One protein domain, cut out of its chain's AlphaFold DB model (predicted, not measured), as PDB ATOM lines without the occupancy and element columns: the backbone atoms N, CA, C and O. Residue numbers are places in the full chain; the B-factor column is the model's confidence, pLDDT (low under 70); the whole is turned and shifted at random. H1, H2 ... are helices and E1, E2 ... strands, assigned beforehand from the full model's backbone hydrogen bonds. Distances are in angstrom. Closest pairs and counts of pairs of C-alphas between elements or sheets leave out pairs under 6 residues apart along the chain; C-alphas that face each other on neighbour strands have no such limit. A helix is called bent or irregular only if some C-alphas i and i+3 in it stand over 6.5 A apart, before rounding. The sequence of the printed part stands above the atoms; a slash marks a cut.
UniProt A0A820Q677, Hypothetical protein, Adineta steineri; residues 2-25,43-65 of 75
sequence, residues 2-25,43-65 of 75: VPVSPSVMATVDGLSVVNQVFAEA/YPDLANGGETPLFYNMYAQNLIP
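This is residues 2 to 25 and 43 to 65 of the 75 residues of the protein "Hypothetical protein" of Adineta steineri (UniProt A0A820Q677). Two antiparallel strands, E1 and E2, make a hairpin, and one short helix, H1, packs on it, mainly on E2. The stretches 2 to 6 and 22 to 25 run on from the open end of the hairpin, and a winding stretch, residues 43 to 53, leads into H1. The printed part has 47 residues with two named strands and one named helix, in the order E1, E2, H1; its class is mixed, helices and strands, though under half of the residues are in named elements. The sheet has the order E1, E2. The whole is only just compact, close to loose, with a radius of gyration of the C-alphas of 10.9 A, and elongated, spanning 33 by 20 by 13 A.

Begin with E1, residues 7 to 12, and its antiparallel neighbour E2, residues 15 to 21; their N-to-C directions stand at 150 degrees. They form a hairpin with a tight link of 2 residues. Look at N 10 and O 17, 2.9 A apart, and at N 17 and O 10, 2.8 A apart; both pairs are within hydrogen-bond range. The C-alphas of Met 9 and Val 18 face each other at 4.5 A. Go next to H1, residues 54 to 60: it has 6 pairs of C-alphas within 8 A with E2, the closest being those of Val 17 and Met 58, 6.0 A apart. The centres of E2 and H1 are 8.3 A apart. E1 and H1 are near each other, with 5 pairs of C-alphas within 10 A. In H1, every O i to N i+4 pair is within hydrogen-bond range.

Find C-alpha 7 at (237.070, 376.479, 221.034); from there E1 runs 15.8 A to C-alpha 12. E2 begins at C-alpha 15, at (241.503, 366.179, 232.802), and runs 16.0 A to C-alpha 21. H1 runs from C-alpha 54, at (233.074, 366.895, 225.626), to C-alpha 60, at (239.602, 360.898, 221.133), over 9.9 A, and is not bent.

Look at the first and last printed C-alphas, those of Val 2 and Pro 65: they are the two farthest apart, at 34.5 A. Residues 26 to 42 are not printed, and across this cut C-alphas 25 and 43 are 20.8 A apart. The link from E2 to H1 runs across the cut. In the B-factor column the mean pLDDT of the printed part is 90.6; residues 2 to 4 of this model are under 70.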
ATOM      1  N   VAL A   2     223.825 383.162 216.531       51.53
ATOM      2  CA  VAL A   2     224.621 382.816 217.719       51.53
ATOM      3  C   VAL A   2     226.085 383.021 217.307       51.53
ATOM      4  O   VAL A   2     226.420 382.627 216.185       51.53
ATOM      5  N   PRO A   3     226.924 383.712 218.097       54.12
ATOM      6  CA  PRO A   3     228.340 383.848 217.777       54.12
ATOM      7  C   PRO A   3     228.951 382.468 217.538       54.12
ATOM      8  O   PRO A   3     228.510 381.486 218.131       54.12
ATOM      9  N   VAL A   4     229.946 382.392 216.659       60.59
ATOM     10  CA  VAL A   4     230.703 381.157 216.429       60.59
ATOM     11  C   VAL A   4     231.211 380.668 217.784       60.59
ATOM     12  O   VAL A   4     231.935 381.402 218.458       60.59
ATOM     13  N   SER A   5     230.782 379.481 218.206       71.88
ATOM     14  CA  SER A   5     231.128 378.952 219.519       71.88
ATOM     15  C   SER A   5     232.652 378.852 219.668       71.88
ATOM     16  O   SER A   5     233.307 378.228 218.826       71.88
ATOM     17  N   PRO A   6     233.250 379.479 220.697       79.38
ATOM     18  CA  PRO A   6     234.693 379.465 220.864       79.38
ATOM     19  C   PRO A   6     235.179 378.049 221.190       79.38
ATOM     20  O   PRO A   6     234.537 377.310 221.936       79.38
ATOM     21  N   SER A   7     236.334 377.681 220.633       87.12
ATOM     22  CA  SER A   7     237.070 376.479 221.034       87.12
ATOM     23  C   SER A   7     238.003 376.826 222.189       87.12
ATOM     24  O   SER A   7     238.875 377.682 222.036       87.12
ATOM     25  N   VAL A   8     237.831 376.174 223.337       93.38
ATOM     26  CA  VAL A   8     238.600 376.444 224.563       93.38
ATOM     27  C   VAL A   8     239.169 375.161 225.168       93.38
ATOM     28  O   VAL A   8     238.873 374.053 224.720       93.38
ATOM     29  N   MET A   9     240.007 375.310 226.196       96.12
ATOM     30  CA  MET A   9     240.328 374.211 227.103       96.12
ATOM     31  C   MET A   9     239.213 374.096 228.148       96.12
ATOM     32  O   MET A   9     238.910 375.075 228.828       96.12
ATOM     33  N   ALA A  10     238.637 372.907 228.292       95.81
ATOM     34  CA  ALA A  10     237.702 372.573 229.361       95.81
ATOM     35  C   ALA A  10     238.350 371.554 230.304       95.81
ATOM     36  O   ALA A  10     238.998 370.618 229.843       95.81
ATOM     37  N   THR A  11     238.165 371.713 231.614       96.88
ATOM     38  CA  THR A  11     238.742 370.802 232.612       96.88
ATOM     39  C   THR A  11     237.638 370.116 233.401       96.88
ATOM     40  O   THR A  11     236.764 370.786 233.944       96.88
ATOM     41  N   VAL A  12     237.696 368.787 233.497       95.81
ATOM     42  CA  VAL A  12     236.800 367.970 234.331       95.81
ATOM     43  C   VAL A  12     237.661 366.985 235.106       95.81
ATOM     44  O   VAL A  12     238.435 366.256 234.499       95.81
ATOM     45  N   ASP A  13     237.556 366.984 236.435       93.62
ATOM     46  CA  ASP A  13     238.348 366.108 237.317       93.62
ATOM     47  C   ASP A  13     239.868 366.138 237.028       93.62
ATOM     48  O   ASP A  13     240.553 365.125 236.954       93.62
ATOM     49  N   GLY A  14     240.405 367.334 236.761       95.50
ATOM     50  CA  GLY A  14     241.819 367.521 236.409       95.50
ATOM     51  C   GLY A  14     242.207 367.083 234.990       95.50
ATOM     52  O   GLY A  14     243.339 367.328 234.577       95.50
ATOM     53  N   LEU A  15     241.290 366.501 234.212       97.25
ATOM     54  CA  LEU A  15     241.503 366.179 232.802       97.25
ATOM     55  C   LEU A  15     241.265 367.421 231.943       97.25
ATOM     56  O   LEU A  15     240.139 367.909 231.850       97.25
ATOM     57  N   SER A  16     242.319 367.922 231.300       98.06
ATOM     58  CA  SER A  16     242.238 369.059 230.379       98.06
ATOM     59  C   SER A  16     241.916 368.599 228.959       98.06
ATOM     60  O   SER A  16     242.770 368.056 228.262       98.06
ATOM     61  N   VAL A  17     240.689 368.863 228.523       97.81
ATOM     62  CA  VAL A  17     240.194 368.619 227.167       97.81
ATOM     63  C   VAL A  17     240.438 369.866 226.328       97.81
ATOM     64  O   VAL A  17     239.909 370.936 226.631       97.81
ATOM     65  N   VAL A  18     241.237 369.754 225.269       97.19
ATOM     66  CA  VAL A  18     241.525 370.889 224.375       97.19
ATOM     67  C   VAL A  18     240.555 370.942 223.198       97.19
ATOM     68  O   VAL A  18     239.961 369.930 222.829       97.19
ATOM     69  N   ASN A  19     240.425 372.122 222.585       95.38
ATOM     70  CA  ASN A  19     239.555 372.377 221.431       95.38
ATOM     71  C   ASN A  19     238.079 372.022 221.683       95.38
ATOM     72  O   ASN A  19     237.378 371.574 220.775       95.38
ATOM     73  N   GLN A  20     237.597 372.225 222.910       96.12
ATOM     74  CA  GLN A  20     236.188 372.041 223.223       96.12
ATOM     75  C   GLN A  20     235.391 373.251 222.747       96.12
ATOM     76  O   GLN A  20     235.589 374.364 223.232       96.12
ATOM     77  N   VAL A  21     234.455 373.014 221.835       93.44
ATOM     78  CA  VAL A  21     233.468 374.010 221.416       93.44
ATOM     79  C   VAL A  21     232.307 374.015 222.414       93.44
ATOM     80  O   VAL A  21     231.823 372.949 222.797       93.44
ATOM     81  N   PHE A  22     231.850 375.190 222.849       90.81
ATOM     82  CA  PHE A  22     230.678 375.318 223.724       90.81
ATOM     83  C   PHE A  22     229.810 376.525 223.353       90.81
ATOM     84  O   PHE A  22     230.270 377.479 222.724       90.81
ATOM     85  N   ALA A  23     228.534 376.485 223.728       88.31
ATOM     86  CA  ALA A  23     227.616 377.595 223.513       88.31
ATOM     87  C   ALA A  23     227.697 378.591 224.678       88.31
ATOM     88  O   ALA A  23     227.467 378.225 225.829       88.31
ATOM     89  N   GLU A  24     227.984 379.854 224.368       87.88
ATOM     90  CA  GLU A  24     227.871 380.948 225.328       87.88
ATOM     91  C   GLU A  24     226.427 381.458 225.359       87.88
ATOM     92  O   GLU A  24     225.834 381.796 224.328       87.88
ATOM     93  N   ALA A  25     225.851 381.525 226.554       85.56
ATOM     94  CA  ALA A  25     224.498 382.011 226.730       85.56
ATOM     95  C   ALA A  25     224.490 383.532 226.936       85.56
ATOM     96  O   ALA A  25     224.763 384.032 228.020       85.56
ATOM     97  N   TYR A  43     224.525 362.205 222.542       94.38
ATOM     98  CA  TYR A  43     225.186 361.947 221.262       94.38
ATOM     99  C   TYR A  43     225.397 363.228 220.425       94.38
ATOM    100  O   TYR A  43     224.587 364.152 220.536       94.38
ATOM    101  N   PRO A  44     226.427 363.268 219.548       90.81
ATOM    102  CA  PRO A  44     226.728 364.419 218.688       90.81
ATOM    103  C   PRO A  44     225.555 364.863 217.807       90.81
ATOM    104  O   PRO A  44     225.376 366.053 217.588       90.81
ATOM    105  N   ASP A  45     224.711 363.927 217.364       92.44
ATOM    106  CA  ASP A  45     223.555 364.212 216.499       92.44
ATOM    107  C   ASP A  45     222.497 365.114 217.162       92.44
ATOM    108  O   ASP A  45     221.634 365.665 216.483       92.44
ATOM    109  N   LEU A  46     222.549 365.262 218.490       91.88
ATOM    110  CA  LEU A  46     221.678 366.159 219.252       91.88
ATOM    111  C   LEU A  46     222.334 367.516 219.550       91.88
ATOM    112  O   LEU A  46     221.692 368.383 220.146       91.88
ATOM    113  N   ALA A  47     223.595 367.719 219.159       89.31
ATOM    114  CA  ALA A  47     224.254 369.012 219.263       89.31
ATOM    115  C   ALA A  47     223.705 369.959 218.187       89.31
ATOM    116  O   ALA A  47     223.655 369.628 217.003       89.31
ATOM    117  N   ASN A  48     223.291 371.159 218.594       84.62
ATOM    118  CA  ASN A  48     222.573 372.086 217.720       84.62
ATOM    119  C   ASN A  48     223.406 372.572 216.515       84.62
ATOM    120  O   ASN A  48     222.834 372.868 215.468       84.62
ATOM    121  N   GLY A  49     224.734 372.657 216.641       82.44
ATOM    122  CA  GLY A  49     225.649 372.955 215.535       82.44
ATOM    123  C   GLY A  49     226.497 371.755 215.106       82.44
ATOM    124  O   GLY A  49     227.480 371.937 214.389       82.44
ATOM    125  N   GLY A  50     226.128 370.536 215.524       85.50
ATOM    126  CA  GLY A  50     226.868 369.307 215.223       85.50
ATOM    127  C   GLY A  50     228.246 369.238 215.885       85.50
ATOM    128  O   GLY A  50     229.126 368.518 215.414       85.50
ATOM    129  N   GLU A  51     228.466 370.018 216.943       89.94
ATOM    130  CA  GLU A  51     229.739 370.069 217.645       89.94
ATOM    131  C   GLU A  51     230.031 368.761 218.386       89.94
ATOM    132  O   GLU A  51     229.139 368.110 218.931       89.94
ATOM    133  N   THR A  52     231.313 368.401 218.470       94.31
ATOM    134  CA  THR A  52     231.749 367.222 219.219       94.31
ATOM    135  C   THR A  52     231.502 367.412 220.723       94.31
ATOM    136  O   THR A  52     232.080 368.330 221.325       94.31
ATOM    137  N   PRO A  53     230.704 366.543 221.375       95.38
ATOM    138  CA  PRO A  53     230.490 366.607 222.815       95.38
ATOM    139  C   PRO A  53     231.782 366.363 223.598       95.38
ATOM    140  O   PRO A  53     232.676 365.634 223.164       95.38
ATOM    141  N   LEU A  54     231.858 366.915 224.808       96.25
ATOM    142  CA  LEU A  54     233.074 366.895 225.626       96.25
ATOM    143  C   LEU A  54     233.605 365.486 225.906       96.25
ATOM    144  O   LEU A  54     234.803 365.238 225.775       96.25
ATOM    145  N   PHE A  55     232.716 364.540 226.203       97.06
ATOM    146  CA  PHE A  55     233.103 363.153 226.459       97.06
ATOM    147  C   PHE A  55     233.737 362.466 225.232       97.06
ATOM    148  O   PHE A  55     234.638 361.639 225.367       97.06
ATOM    149  N   TYR A  56     233.327 362.849 224.019       97.25
ATOM    150  CA  TYR A  56     233.915 362.331 222.781       97.25
ATOM    151  C   TYR A  56     235.330 362.870 222.590       97.25
ATOM    152  O   TYR A  56     236.236 362.108 222.253       97.25
ATOM    153  N   ASN A  57     235.539 364.159 222.869       97.31
ATOM    154  CA  ASN A  57     236.870 364.758 222.850       97.31
ATOM    155  C   ASN A  57     237.792 364.122 223.900       97.31
ATOM    156  O   ASN A  57     238.944 363.836 223.582       97.31
ATOM    157  N   MET A  58     237.294 363.818 225.104       97.94
ATOM    158  CA  MET A  58     238.062 363.084 226.122       97.94
ATOM    159  C   MET A  58     238.570 361.740 225.604       97.94
ATOM    160  O   MET A  58     239.752 361.424 225.756       97.94
ATOM    161  N   TYR A  59     237.689 360.956 224.977       97.62
ATOM    162  CA  TYR A  59     238.063 359.654 224.438       97.62
ATOM    163  C   TYR A  59     239.033 359.781 223.257       97.62
ATOM    164  O   TYR A  59     240.076 359.130 223.247       97.62
ATOM    165  N   ALA A  60     238.751 360.672 222.303       97.75
ATOM    166  CA  ALA A  60     239.602 360.898 221.133       97.75
ATOM    167  C   ALA A  60     241.010 361.404 221.500       97.75
ATOM    168  O   ALA A  60     241.977 361.114 220.797       97.75
ATOM    169  N   GLN A  61     241.134 362.139 222.609       98.06
ATOM    170  CA  GLN A  61     242.406 362.649 223.130       98.06
ATOM    171  C   GLN A  61     243.120 361.653 224.062       98.06
ATOM    172  O   GLN A  61     244.170 361.984 224.608       98.06
ATOM    173  N   ASN A  62     242.598 360.429 224.223       98.06
ATOM    174  CA  ASN A  62     243.127 359.391 225.119       98.06
ATOM    175  C   ASN A  62     243.216 359.827 226.595       98.06
ATOM    176  O   ASN A  62     244.077 359.352 227.335       98.06
ATOM    177  N   LEU A  63     242.332 360.729 227.034       97.88
ATOM    178  CA  LEU A  63     242.282 361.198 228.426       97.88
ATOM    179  C   LEU A  63     241.542 360.220 229.343       97.88
ATOM    180  O   LEU A  63     241.722 360.249 230.557       97.88
ATOM    181  N   ILE A  64     240.720 359.348 228.761       97.19
ATOM    182  CA  ILE A  64     239.994 358.288 229.458       97.19
ATOM    183  C   ILE A  64     240.289 356.933 228.805       97.19
ATOM    184  O   ILE A  64     240.429 356.856 227.583       97.19
ATOM    185  N   PRO A  65     240.364 355.845 229.591       96.69
ATOM    186  CA  PRO A  65     240.750 354.533 229.074       96.69
ATOM    187  C   PRO A  65     239.638 353.841 228.275       96.69
ATOM    188  O   PRO A  65     239.920 352.950 227.474       96.69
TER     189      PRO A  65